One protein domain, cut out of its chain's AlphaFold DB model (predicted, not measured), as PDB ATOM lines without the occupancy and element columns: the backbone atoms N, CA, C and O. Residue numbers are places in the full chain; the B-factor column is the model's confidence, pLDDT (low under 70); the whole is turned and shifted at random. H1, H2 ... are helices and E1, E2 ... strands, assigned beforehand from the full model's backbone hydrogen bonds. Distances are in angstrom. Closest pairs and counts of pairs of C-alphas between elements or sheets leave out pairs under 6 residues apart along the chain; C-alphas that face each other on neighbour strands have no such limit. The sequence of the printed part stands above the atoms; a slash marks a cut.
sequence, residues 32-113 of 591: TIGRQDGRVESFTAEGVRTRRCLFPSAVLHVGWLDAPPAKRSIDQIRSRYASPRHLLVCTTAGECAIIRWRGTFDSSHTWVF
ATOM      1  N   THR A  32       6.022  -9.622 -26.893       82.12
ATOM      2  CA  THR A  32       5.265 -10.652 -26.153       82.12
ATOM      3  C   THR A  32       4.776 -10.104 -24.819       82.12
ATOM      4  O   THR A  32       5.542  -9.475 -24.090       82.12
ATOM      5  N   ILE A  33       3.495 -10.316 -24.514       82.94
ATOM      6  CA  ILE A  33       2.770  -9.603 -23.460       82.94
ATOM      7  C   ILE A  33       1.879 -10.588 -22.685       82.94
ATOM      8  O   ILE A  33       1.180 -11.407 -23.282       82.94
ATOM      9  N   GLY A  34       1.891 -10.504 -21.352       85.69
ATOM     10  CA  GLY A  34       1.018 -11.278 -20.462       85.69
ATOM     11  C   GLY A  34      -0.167 -10.451 -19.956       85.69
ATOM     12  O   GLY A  34       0.026  -9.355 -19.448       85.69
ATOM     13  N   ARG A  35      -1.392 -10.966 -20.073       85.75
ATOM     14  CA  ARG A  35      -2.641 -10.302 -19.674       85.75
ATOM     15  C   ARG A  35      -3.091 -10.675 -18.255       85.75
ATOM     16  O   ARG A  35      -2.728 -11.708 -17.690       85.75
ATOM     17  N   GLN A  36      -3.990  -9.849 -17.715       85.81
ATOM     18  CA  GLN A  36      -4.674 -10.114 -16.443       85.81
ATOM     19  C   GLN A  36      -5.657 -11.295 -16.497       85.81
ATOM     20  O   GLN A  36      -5.968 -11.847 -15.450       85.81
ATOM     21  N   ASP A  37      -6.119 -11.701 -17.681       84.94
ATOM     22  CA  ASP A  37      -6.996 -12.864 -17.881       84.94
ATOM     23  C   ASP A  37      -6.217 -14.174 -18.125       84.94
ATOM     24  O   ASP A  37      -6.780 -15.166 -18.578       84.94
ATOM     25  N   GLY A  38      -4.904 -14.171 -17.867       84.19
ATOM     26  CA  GLY A  38      -4.038 -15.340 -18.018       84.19
ATOM     27  C   GLY A  38      -3.487 -15.565 -19.429       84.19
ATOM     28  O   GLY A  38      -2.660 -16.457 -19.617       84.19
ATOM     29  N   ARG A  39      -3.880 -14.778 -20.442       86.75
ATOM     30  CA  ARG A  39      -3.328 -14.931 -21.803       86.75
ATOM     31  C   ARG A  39      -1.888 -14.430 -21.891       86.75
ATOM     32  O   ARG A  39      -1.587 -13.332 -21.438       86.75
ATOM     33  N   VAL A  40      -1.021 -15.179 -22.560       86.12
ATOM     34  CA  VAL A  40       0.269 -14.704 -23.078       86.12
ATOM     35  C   VAL A  40       0.168 -14.671 -24.595       86.12
ATOM     36  O   VAL A  40      -0.083 -15.703 -25.216       86.12
ATOM     37  N   GLU A  41       0.334 -13.495 -25.190       84.25
ATOM     38  CA  GLU A  41       0.194 -13.270 -26.633       84.25
ATOM     39  C   GLU A  41       1.442 -12.584 -27.196       84.25
ATOM     40  O   GLU A  41       2.073 -11.776 -26.510       84.25
ATOM     41  N   SER A  42       1.789 -12.903 -28.444       80.19
ATOM     42  CA  SER A  42       2.839 -12.213 -29.204       80.19
ATOM     43  C   SER A  42       2.246 -11.472 -30.404       80.19
ATOM     44  O   SER A  42       1.268 -11.935 -30.998       80.19
ATOM     45  N   PHE A  43       2.856 -10.340 -30.757       75.50
ATOM     46  CA  PHE A  43       2.470  -9.457 -31.861       75.50
ATOM     47  C   PHE A  43       3.712  -9.030 -32.654       75.50
ATOM     48  O   PHE A  43       4.759  -8.804 -32.048       75.50
ATOM     49  N   THR A  44       3.604  -8.889 -33.976       71.06
ATOM     50  CA  THR A  44       4.637  -8.227 -34.804       71.06
ATOM     51  C   THR A  44       4.622  -6.703 -34.606       71.06
ATOM     52  O   THR A  44       3.682  -6.164 -34.015       71.06
ATOM     53  N   ALA A  45       5.610  -5.982 -35.158       63.44
ATOM     54  CA  ALA A  45       5.571  -4.513 -35.238       63.44
ATOM     55  C   ALA A  45       4.307  -3.968 -35.928       63.44
ATOM     56  O   ALA A  45       3.823  -2.898 -35.568       63.44
ATOM     57  N   GLU A  46       3.747  -4.714 -36.883       64.75
ATOM     58  CA  GLU A  46       2.505  -4.366 -37.590       64.75
ATOM     59  C   GLU A  46       1.236  -4.640 -36.754       64.75
ATOM     60  O   GLU A  46       0.120  -4.457 -37.231       64.75
ATOM     61  N   GLY A  47       1.380  -5.104 -35.506       64.94
ATOM     62  CA  GLY A  47       0.267  -5.436 -34.613       64.94
ATOM     63  C   GLY A  47      -0.403  -6.782 -34.908       64.94
ATOM     64  O   GLY A  47      -1.373  -7.145 -34.239       64.94
ATOM     65  N   VAL A  48       0.106  -7.561 -35.868       68.44
ATOM     66  CA  VAL A  48      -0.452  -8.874 -36.216       68.44
ATOM     67  C   VAL A  48      -0.166  -9.857 -35.083       68.44
ATOM     68  O   VAL A  48       0.992 -10.127 -34.759       68.44
ATOM     69  N   ARG A  49      -1.219 -10.420 -34.474       68.38
ATOM     70  CA  ARG A  49      -1.079 -11.432 -33.416       68.38
ATOM     71  C   ARG A  49      -0.527 -12.733 -33.999       68.38
ATOM     72  O   ARG A  49      -1.196 -13.395 -34.790       68.38
ATOM     73  N   THR A  50       0.648 -13.140 -33.538       67.56
ATOM     74  CA  THR A  50       1.362 -14.325 -34.032       67.56
ATOM     75  C   THR A  50       1.055 -15.586 -33.226       67.56
ATOM     76  O   THR A  50       1.004 -16.678 -33.789       67.56
ATOM     77  N   ARG A  51       0.900 -15.474 -31.897       74.56
ATOM     78  CA  ARG A  51       0.898 -16.623 -30.966       74.56
ATOM     79  C   ARG A  51       0.027 -16.367 -29.737       74.56
ATOM     80  O   ARG A  51      -0.131 -15.218 -29.325       74.56
ATOM     81  N   ARG A  52      -0.476 -17.440 -29.111       81.44
ATOM     82  CA  ARG A  52      -1.270 -17.378 -27.872       81.44
ATOM     83  C   ARG A  52      -1.102 -18.614 -26.979       81.44
ATOM     84  O   ARG A  52      -1.241 -19.749 -27.433       81.44
ATOM     85  N   CYS A  53      -0.894 -18.380 -25.686       84.19
ATOM     86  CA  CYS A  53      -0.994 -19.371 -24.615       84.19
ATOM     87  C   CYS A  53      -1.935 -18.852 -23.510       84.19
ATOM     88  O   CYS A  53      -2.087 -17.641 -23.357       84.19
ATOM     89  N   LEU A  54      -2.592 -19.739 -22.764       86.44
ATOM     90  CA  LEU A  54      -3.512 -19.419 -21.673       86.44
ATOM     91  C   LEU A  54      -3.042 -20.082 -20.374       86.44
ATOM     92  O   LEU A  54      -2.879 -21.299 -20.325       86.44
ATOM     93  N   PHE A  55      -2.864 -19.277 -19.332       88.06
ATOM     94  CA  PHE A  55      -2.591 -19.691 -17.958       88.06
ATOM     95  C   PHE A  55      -3.864 -19.559 -17.104       88.06
ATOM     96  O   PHE A  55      -4.700 -18.706 -17.402       88.06
ATOM     97  N   PRO A  56      -4.022 -20.340 -16.019       84.44
ATOM     98  CA  PRO A  56      -5.241 -20.330 -15.198       84.44
ATOM     99  C   PRO A  56      -5.365 -19.102 -14.278       84.44
ATOM    100  O   PRO A  56      -6.315 -18.988 -13.510       84.44
ATOM    101  N   SER A  57      -4.388 -18.192 -14.289       88.50
ATOM    102  CA  SER A  57      -4.355 -17.005 -13.431       88.50
ATOM    103  C   SER A  57      -3.597 -15.856 -14.097       88.50
ATOM    104  O   SER A  57      -2.785 -16.072 -14.997       88.50
ATOM    105  N   ALA A  58      -3.871 -14.629 -13.646       88.25
ATOM    106  CA  ALA A  58      -3.306 -13.396 -14.190       88.25
ATOM    107  C   ALA A  58      -1.775 -13.451 -14.310       88.25
ATOM    108  O   ALA A  58      -1.077 -13.749 -13.338       88.25
ATOM    109  N   VAL A  59      -1.249 -13.111 -15.488       89.06
ATOM    110  CA  VAL A  59       0.196 -13.092 -15.732       89.06
ATOM    111  C   VAL A  59       0.803 -11.837 -15.102       89.06
ATOM    112  O   VAL A  59       0.340 -10.723 -15.346       89.06
ATOM    113  N   LEU A  60       1.842 -12.018 -14.283       89.19
ATOM    114  CA  LEU A  60       2.587 -10.934 -13.633       89.19
ATOM    115  C   LEU A  60       3.890 -10.598 -14.355       89.19
ATOM    116  O   LEU A  60       4.258  -9.429 -14.428       89.19
ATOM    117  N   HIS A  61       4.589 -11.617 -14.859       89.44
ATOM    118  CA  HIS A  61       5.884 -11.454 -15.515       89.44
ATOM    119  C   HIS A  61       5.994 -12.360 -16.734       89.44
ATOM    120  O   HIS A  61       5.599 -13.527 -16.687       89.44
ATOM    121  N   VAL A  62       6.561 -11.808 -17.804       87.31
ATOM    122  CA  VAL A  62       6.932 -12.515 -19.029       87.31
ATOM    123  C   VAL A  62       8.342 -12.068 -19.397       87.31
ATOM    124  O   VAL A  62       8.610 -10.872 -19.488       87.31
ATOM    125  N   GLY A  63       9.253 -13.016 -19.603       83.81
ATOM    126  CA  GLY A  63      10.645 -12.722 -19.926       83.81
ATOM    127  C   GLY A  63      11.256 -13.755 -20.861       83.81
ATOM    128  O   GLY A  63      10.969 -14.946 -20.773       83.81
ATOM    129  N   TRP A  64      12.133 -13.310 -21.756       83.69
ATOM    130  CA  TRP A  64      12.944 -14.215 -22.567       83.69
ATOM    131  C   TRP A  64      14.121 -14.740 -21.749       83.69
ATOM    132  O   TRP A  64      14.876 -13.950 -21.181       83.69
ATOM    133  N   LEU A  65      14.284 -16.063 -21.718       78.00
ATOM    134  CA  LEU A  65      15.408 -16.726 -21.057       78.00
ATOM    135  C   LEU A  65      16.677 -16.700 -21.928       78.00
ATOM    136  O   LEU A  65      17.786 -16.584 -21.410       78.00
ATOM    137  N   ASP A  66      16.509 -16.804 -23.250       68.62
ATOM    138  CA  ASP A  66      17.610 -16.781 -24.211       68.62
ATOM    139  C   ASP A  66      17.874 -15.359 -24.716       68.62
ATOM    140  O   ASP A  66      16.970 -14.676 -25.218       68.62
ATOM    141  N   ALA A  67      19.139 -14.941 -24.640       51.25
ATOM    142  CA  ALA A  67      19.591 -13.671 -25.196       51.25
ATOM    143  C   ALA A  67      19.271 -13.581 -26.705       51.25
ATOM    144  O   ALA A  67      19.446 -14.574 -27.423       51.25
ATOM    145  N   PRO A  68      18.844 -12.408 -27.215       46.59
ATOM    146  CA  PRO A  68      18.722 -12.202 -28.654       46.59
ATOM    147  C   PRO A  68      20.084 -12.453 -29.331       46.59
ATOM    148  O   PRO A  68      21.130 -12.122 -28.758       46.59
ATOM    149  N   PRO A  69      20.114 -13.078 -30.520       40.22
ATOM    150  CA  PRO A  69      21.367 -13.422 -31.177       40.22
ATOM    151  C   PRO A  69      22.153 -12.154 -31.528       40.22
ATOM    152  O   PRO A  69      21.705 -11.326 -32.313       40.22
ATOM    153  N   ALA A  70      23.364 -12.016 -30.980       37.75
ATOM    154  CA  ALA A  70      24.261 -10.927 -31.358       37.75
ATOM    155  C   ALA A  70      24.539 -10.952 -32.873       37.75
ATOM    156  O   ALA A  70      24.802 -12.028 -33.422       37.75
ATOM    157  N   LYS A  71      24.500  -9.765 -33.502       39.78
ATOM    158  CA  LYS A  71      24.630  -9.499 -34.951       39.78
ATOM    159  C   LYS A  71      25.527 -10.514 -35.677       39.78
ATOM    160  O   LYS A  71      26.731 -10.584 -35.430       39.78
ATOM    161  N   ARG A  72      24.936 -11.283 -36.596       43.53
ATOM    162  CA  ARG A  72      25.593 -12.299 -37.441       43.53
ATOM    163  C   ARG A  72      25.113 -12.175 -38.885       43.53
ATOM    164  O   ARG A  72      24.165 -11.452 -39.163       43.53
ATOM    165  N   SER A  73      25.773 -12.870 -39.811       44.44
ATOM    166  CA  SER A  73      25.343 -12.890 -41.211       44.44
ATOM    167  C   SER A  73      23.970 -13.550 -41.378       44.44
ATOM    168  O   SER A  73      23.619 -14.481 -40.648       44.44
ATOM    169  N   ILE A  74      23.228 -13.097 -42.393       51.78
ATOM    170  CA  ILE A  74      21.879 -13.567 -42.749       51.78
ATOM    171  C   ILE A  74      21.790 -15.103 -42.852       51.78
ATOM    172  O   ILE A  74      20.805 -15.693 -42.417       51.78
ATOM    173  N   ASP A  75      22.836 -15.787 -43.322       43.84
ATOM    174  CA  ASP A  75      22.822 -17.253 -43.447       43.84
ATOM    175  C   ASP A  75      23.102 -18.000 -42.122       43.84
ATOM    176  O   ASP A  75      22.595 -19.104 -41.897       43.84
ATOM    177  N   GLN A  76      23.828 -17.386 -41.177       45.91
ATOM    178  CA  GLN A  76      23.927 -17.905 -39.801       45.91
ATOM    179  C   GLN A  76      22.647 -17.653 -38.998       45.91
ATOM    180  O   GLN A  76      22.299 -18.449 -38.126       45.91
ATOM    181  N   ILE A  77      21.951 -16.560 -39.305       46.31
ATOM    182  CA  ILE A  77      20.622 -16.241 -38.785       46.31
ATOM    183  C   ILE A  77      19.611 -17.305 -39.269       46.31
ATOM    184  O   ILE A  77      18.991 -17.978 -38.443       46.31
ATOM    185  N   ARG A  78      19.567 -17.590 -40.581       41.28
ATOM    186  CA  ARG A  78      18.702 -18.621 -41.197       41.28
ATOM    187  C   ARG A  78      18.837 -20.014 -40.573       41.28
ATOM    188  O   ARG A  78      17.829 -20.644 -40.267       41.28
ATOM    189  N   SER A  79      20.059 -20.496 -40.336       42.38
ATOM    190  CA  SER A  79      20.276 -21.827 -39.728       42.38
ATOM    191  C   SER A  79      19.958 -21.903 -38.225       42.38
ATOM    192  O   SER A  79      19.775 -23.000 -37.697       42.38
ATOM    193  N   ARG A  80      19.846 -20.763 -37.523       38.22
ATOM    194  CA  ARG A  80      19.461 -20.704 -36.098       38.22
ATOM    195  C   ARG A  80      17.992 -20.376 -35.844       38.22
ATOM    196  O   ARG A  80      17.550 -20.579 -34.714       38.22
ATOM    197  N   TYR A  81      17.212 -20.009 -36.857       43.84
ATOM    198  CA  TYR A  81      15.748 -19.903 -36.750       43.84
ATOM    199  C   TYR A  81      15.042 -21.229 -36.382       43.84
ATOM    200  O   TYR A  81      13.878 -21.227 -35.994       43.84
ATOM    201  N   ALA A  82      15.754 -22.364 -36.409       42.50
ATOM    202  CA  ALA A  82      15.293 -23.645 -35.862       42.50
ATOM    203  C   ALA A  82      15.488 -23.801 -34.330       42.50
ATOM    204  O   ALA A  82      14.999 -24.770 -33.730       42.50
ATOM    205  N   SER A  83      16.221 -22.891 -33.676       46.62
ATOM    206  CA  SER A  83      16.473 -22.968 -32.232       46.62
ATOM    207  C   SER A  83      15.258 -22.479 -31.426       46.62
ATOM    208  O   SER A  83      14.722 -21.407 -31.704       46.62
ATOM    209  N   PRO A  84      14.763 -23.264 -30.447       56.34
ATOM    210  CA  PRO A  84      13.659 -22.828 -29.601       56.34
ATOM    211  C   PRO A  84      14.104 -21.656 -28.723       56.34
ATOM    212  O   PRO A  84      15.055 -21.811 -27.959       56.34
ATOM    213  N   ARG A  85      13.390 -20.526 -28.785       74.50
ATOM    214  CA  ARG A  85      13.444 -19.527 -27.713       74.50
ATOM    215  C   ARG A  85      12.616 -20.022 -26.533       74.50
ATOM    216  O   ARG A  85      11.564 -20.640 -26.718       74.50
ATOM    217  N   HIS A  86      13.076 -19.737 -25.330       83.62
ATOM    218  CA  HIS A  86      12.419 -20.108 -24.091       83.62
ATOM    219  C   HIS A  86      11.823 -18.863 -23.438       83.62
ATOM    220  O   HIS A  86      12.526 -17.887 -23.163       83.62
ATOM    221  N   LEU A  87      10.512 -18.908 -23.217       86.06
ATOM    222  CA  LEU A  87       9.761 -17.862 -22.543       86.06
ATOM    223  C   LEU A  87       9.506 -18.298 -21.101       86.06
ATOM    224  O   LEU A  87       9.008 -19.393 -20.849       86.06
ATOM    225  N   LEU A  88       9.870 -17.438 -20.163       89.31
ATOM    226  CA  LEU A  88       9.584 -17.554 -18.745       89.31
ATOM    227  C   LEU A  88       8.294 -16.781 -18.474       89.31
ATOM    228  O   LEU A  88       8.201 -15.602 -18.813       89.31
ATOM    229  N   VAL A  89       7.312 -17.436 -17.858       90.44
ATOM    230  CA  VAL A  89       6.024 -16.839 -17.472       90.44
ATOM    231  C   VAL A  89       5.782 -17.092 -15.988       90.44
ATOM    232  O   VAL A  89       6.032 -18.199 -15.517       90.44
ATOM    233  N   CYS A  90       5.309 -16.082 -15.252       92.06
ATOM    234  CA  CYS A  90       4.919 -16.188 -13.839       92.06
ATOM    235  C   CYS A  90       3.536 -15.559 -13.606       92.06
ATOM    236  O   CYS A  90       3.286 -14.450 -14.086       92.06
ATOM    237  N   THR A  91       2.667 -16.214 -12.830       92.50
ATOM    238  CA  THR A  91       1.303 -15.737 -12.522       92.50
ATOM    239  C   THR A  91       1.123 -15.255 -11.075       92.50
ATOM    240  O   THR A  91       1.970 -15.484 -10.209       92.50
ATOM    241  N   THR A  92      -0.015 -14.613 -10.781       90.94
ATOM    242  CA  THR A  92      -0.423 -14.220  -9.414       90.94
ATOM    243  C   THR A  92      -0.579 -15.401  -8.453       90.94
ATOM    244  O   THR A  92      -0.291 -15.260  -7.264       90.94
ATOM    245  N   ALA A  93      -0.982 -16.573  -8.956       90.19
ATOM    246  CA  ALA A  93      -1.096 -17.813  -8.180       90.19
ATOM    247  C   ALA A  93       0.263 -18.489  -7.895       90.19
ATOM    248  O   ALA A  93       0.310 -19.593  -7.345       90.19
ATOM    249  N   GLY A  94       1.366 -17.848  -8.299       89.62
ATOM    250  CA  GLY A  94       2.723 -18.369  -8.172       89.62
ATOM    251  C   GLY A  94       3.071 -19.464  -9.171       89.62
ATOM    252  O   GLY A  94       4.111 -20.094  -9.020       89.62
ATOM    253  N   GLU A  95       2.239 -19.711 -10.183       91.44
ATOM    254  CA  GLU A  95       2.578 -20.678 -11.222       91.44
ATOM    255  C   GLU A  95       3.626 -20.085 -12.154       91.44
ATOM    256  O   GLU A  95       3.440 -19.013 -12.733       91.44
ATOM    257  N   CYS A  96       4.737 -20.797 -12.281       91.19
ATOM    258  CA  CYS A  96       5.867 -20.406 -13.097       91.19
ATOM    259  C   CYS A  96       6.160 -21.501 -14.114       91.19
ATOM    260  O   CYS A  96       6.203 -22.682 -13.768       91.19
ATOM    261  N   ALA A  97       6.387 -21.111 -15.365       89.44
ATOM    262  CA  ALA A  97       6.690 -22.035 -16.447       89.44
ATOM    263  C   ALA A  97       7.806 -21.497 -17.343       89.44
ATOM    264  O   ALA A  97       7.830 -20.313 -17.683       89.44
ATOM    265  N   ILE A  98       8.695 -22.393 -17.766       89.19
ATOM    266  CA  ILE A  98       9.605 -22.172 -18.889       89.19
ATOM    267  C   ILE A  98       9.008 -22.923 -20.076       89.19
ATOM    268  O   ILE A  98       8.997 -24.158 -20.099       89.19
ATOM    269  N   ILE A  99       8.500 -22.181 -21.057       86.88
ATOM    270  CA  ILE A  99       7.856 -22.729 -22.248       86.88
ATOM    271  C   ILE A  99       8.714 -22.526 -23.498       86.88
ATOM    272  O   ILE A  99       9.356 -21.498 -23.706       86.88
ATOM    273  N   ARG A 100       8.720 -23.542 -24.354       84.50
ATOM    274  CA  ARG A 100       9.329 -23.566 -25.679       84.50
ATOM    275  C   ARG A 100       8.482 -22.744 -26.646       84.50
ATOM    276  O   ARG A 100       7.512 -23.237 -27.213       84.50
ATOM    277  N   TRP A 101       8.902 -21.513 -26.891       79.19
ATOM    278  CA  TRP A 101       8.228 -20.563 -27.769       79.19
ATOM    279  C   TRP A 101       8.694 -20.725 -29.226       79.19
ATOM    280  O   TRP A 101       9.359 -19.866 -29.810       79.19
ATOM    281  N   ARG A 102       8.394 -21.888 -29.821       69.62
ATOM    282  CA  ARG A 102       8.682 -22.161 -31.243       69.62
ATOM    283  C   ARG A 102       7.663 -21.489 -32.165       69.62
ATOM    284  O   ARG A 102       6.517 -21.279 -31.783       69.62
ATOM    285  N   GLY A 103       8.126 -21.119 -33.358       53.75
ATOM    286  CA  GLY A 103       7.296 -20.612 -34.453       53.75
ATOM    287  C   GLY A 103       6.801 -21.742 -35.359       53.75
ATOM    288  O   GLY A 103       7.168 -22.897 -35.149       53.75
ATOM    289  N   THR A 104       5.990 -21.372 -36.355       45.59
ATOM    290  CA  THR A 104       5.326 -22.247 -37.346       45.59
ATOM    291  C   THR A 104       4.323 -23.257 -36.773       45.59
ATOM    292  O   THR A 104       4.410 -24.452 -37.047       45.59
ATOM    293  N   PHE A 105       3.331 -22.766 -36.029       46.69
ATOM    294  CA  PHE A 105       2.022 -23.418 -35.924       46.69
ATOM    295  C   PHE A 105       0.924 -22.371 -36.123       46.69
ATOM    296  O   PHE A 105       1.138 -21.198 -35.826       46.69
ATOM    297  N   ASP A 106      -0.200 -22.813 -36.688       49.38
ATOM    298  CA  ASP A 106      -1.326 -21.986 -37.123       49.38
ATOM    299  C   ASP A 106      -1.798 -20.999 -36.033       49.38
ATOM    300  O   ASP A 106      -1.925 -21.364 -34.860       49.38
ATOM    301  N   SER A 107      -2.078 -19.750 -36.425       53.66
ATOM    302  CA  SER A 107      -2.478 -18.653 -35.526       53.66
ATOM    303  C   SER A 107      -3.857 -18.868 -34.880       53.66
ATOM    304  O   SER A 107      -4.247 -18.128 -33.970       53.66
ATOM    305  N   SER A 108      -4.570 -19.913 -35.312       57.41
ATOM    306  CA  SER A 108      -5.780 -20.452 -34.690       57.41
ATOM    307  C   SER A 108      -5.529 -21.168 -33.348       57.41
ATOM    308  O   SER A 108      -6.402 -21.153 -32.475       57.41
ATOM    309  N   HIS A 109      -4.356 -21.782 -33.137       66.31
ATOM    310  CA  HIS A 109      -4.155 -22.715 -32.025       66.31
ATOM    311  C   HIS A 109      -3.784 -22.010 -30.708       66.31
ATOM    312  O   HIS A 109      -2.666 -21.530 -30.515       66.31
ATOM    313  N   THR A 110      -4.717 -22.003 -29.751       71.75
ATOM    314  CA  THR A 110      -4.472 -21.519 -28.383       71.75
ATOM    315  C   THR A 110      -3.952 -22.653 -27.503       71.75
ATOM    316  O   THR A 110      -4.660 -23.621 -27.247       71.75
ATOM    317  N   TRP A 111      -2.726 -22.525 -26.998       75.44
ATOM    318  CA  TRP A 111      -2.143 -23.504 -26.077       75.44
ATOM    319  C   TRP A 111      -2.629 -23.265 -24.647       75.44
ATOM    320  O   TRP A 111      -2.502 -22.152 -24.145       75.44
ATOM    321  N   VAL A 112      -3.129 -24.290 -23.959       80.00
ATOM    322  CA  VAL A 112      -3.539 -24.189 -22.547       80.00
ATOM    323  C   VAL A 112      -2.437 -24.753 -21.655       80.00
ATOM    324  O   VAL A 112      -1.977 -25.876 -21.857       80.00
ATOM    325  N   PHE A 113      -1.991 -23.970 -20.675       81.00
ATOM    326  CA  PHE A 113      -1.088 -24.433 -19.630       81.00
ATOM    327  C   PHE A 113      -1.894 -25.240 -18.592       81.00
ATOM    328  O   PHE A 113      -2.844 -24.696 -18.032       81.00
TER     329      PHE A 113
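AT A GLANCE: This is residues 32 to 113 of the 591 residues of an uncharacterized protein of Vitrella brassicaformis (strain CCMP3155) (UniProt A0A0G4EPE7). Two small three-stranded sheets, E1 E2 E3 and E4 E5 E6, make a sandwich, partly face to face, and from one end of it residues 70 to 76 stick out with part of the short helix H1. Residues 102 to 113, after E6, fold back to the first sheet, where residues 111 and 112 run beside E3. The 82 printed residues hold six named strands and one named helix in the order E1 E2 E3 E4 H1 E5 E6, mostly strand; both sheets, in the orders E1 E2 E3 and E4 E5 E6, are antiparallel. The whole is only just compact, close to loose, with a radius of gyration of the C-alphas of 13.8 A and spans of 42 by 25 by 19 A.

IN THESE COORDINATES: E1, residues 32 to 34, begins at C-alpha 32 (5.265, -10.652, -26.153). E2 is residues 39 to 43, E3 residues 49 to 54 and E4 residues 59 to 64, 14.5 A long. H1, residues 74 to 80, measures 10.1 A. E5, residues 85 to 91, measures 19.8 A; E6, residues 95 to 101, measures 17.5 A and ends at C-alpha 101 (8.228, -20.563, -27.769).

HOW THE PARTS SIT: E1 E2 E3 is a meander, each strand the antiparallel neighbour of the one before; N 33 and O 41 are 2.9 A apart, N 40 and O 53 2.8 A. The closest C-alphas of E1 and E4, Gly 34 and Val 59, are 5.1 A apart. Across the antiparallel neighbours E4 and E5, N 63 and O 88 are within hydrogen-bond range at 2.9 A, and across the hairpin E5 and E6, N 99 and O 87 are within hydrogen-bond range at 2.8 A. H1 is on neither sheet; its O i to N i+4 pairs are each within hydrogen-bond range.

THE WHOLE: The C-alphas of Asp 75 and Ala 93, the two farthest apart, are 42.6 A apart. The printed part has no cut and no long link. The pLDDT is under 70 at residues 45 to 50, 66 to 84 and 102 to 109.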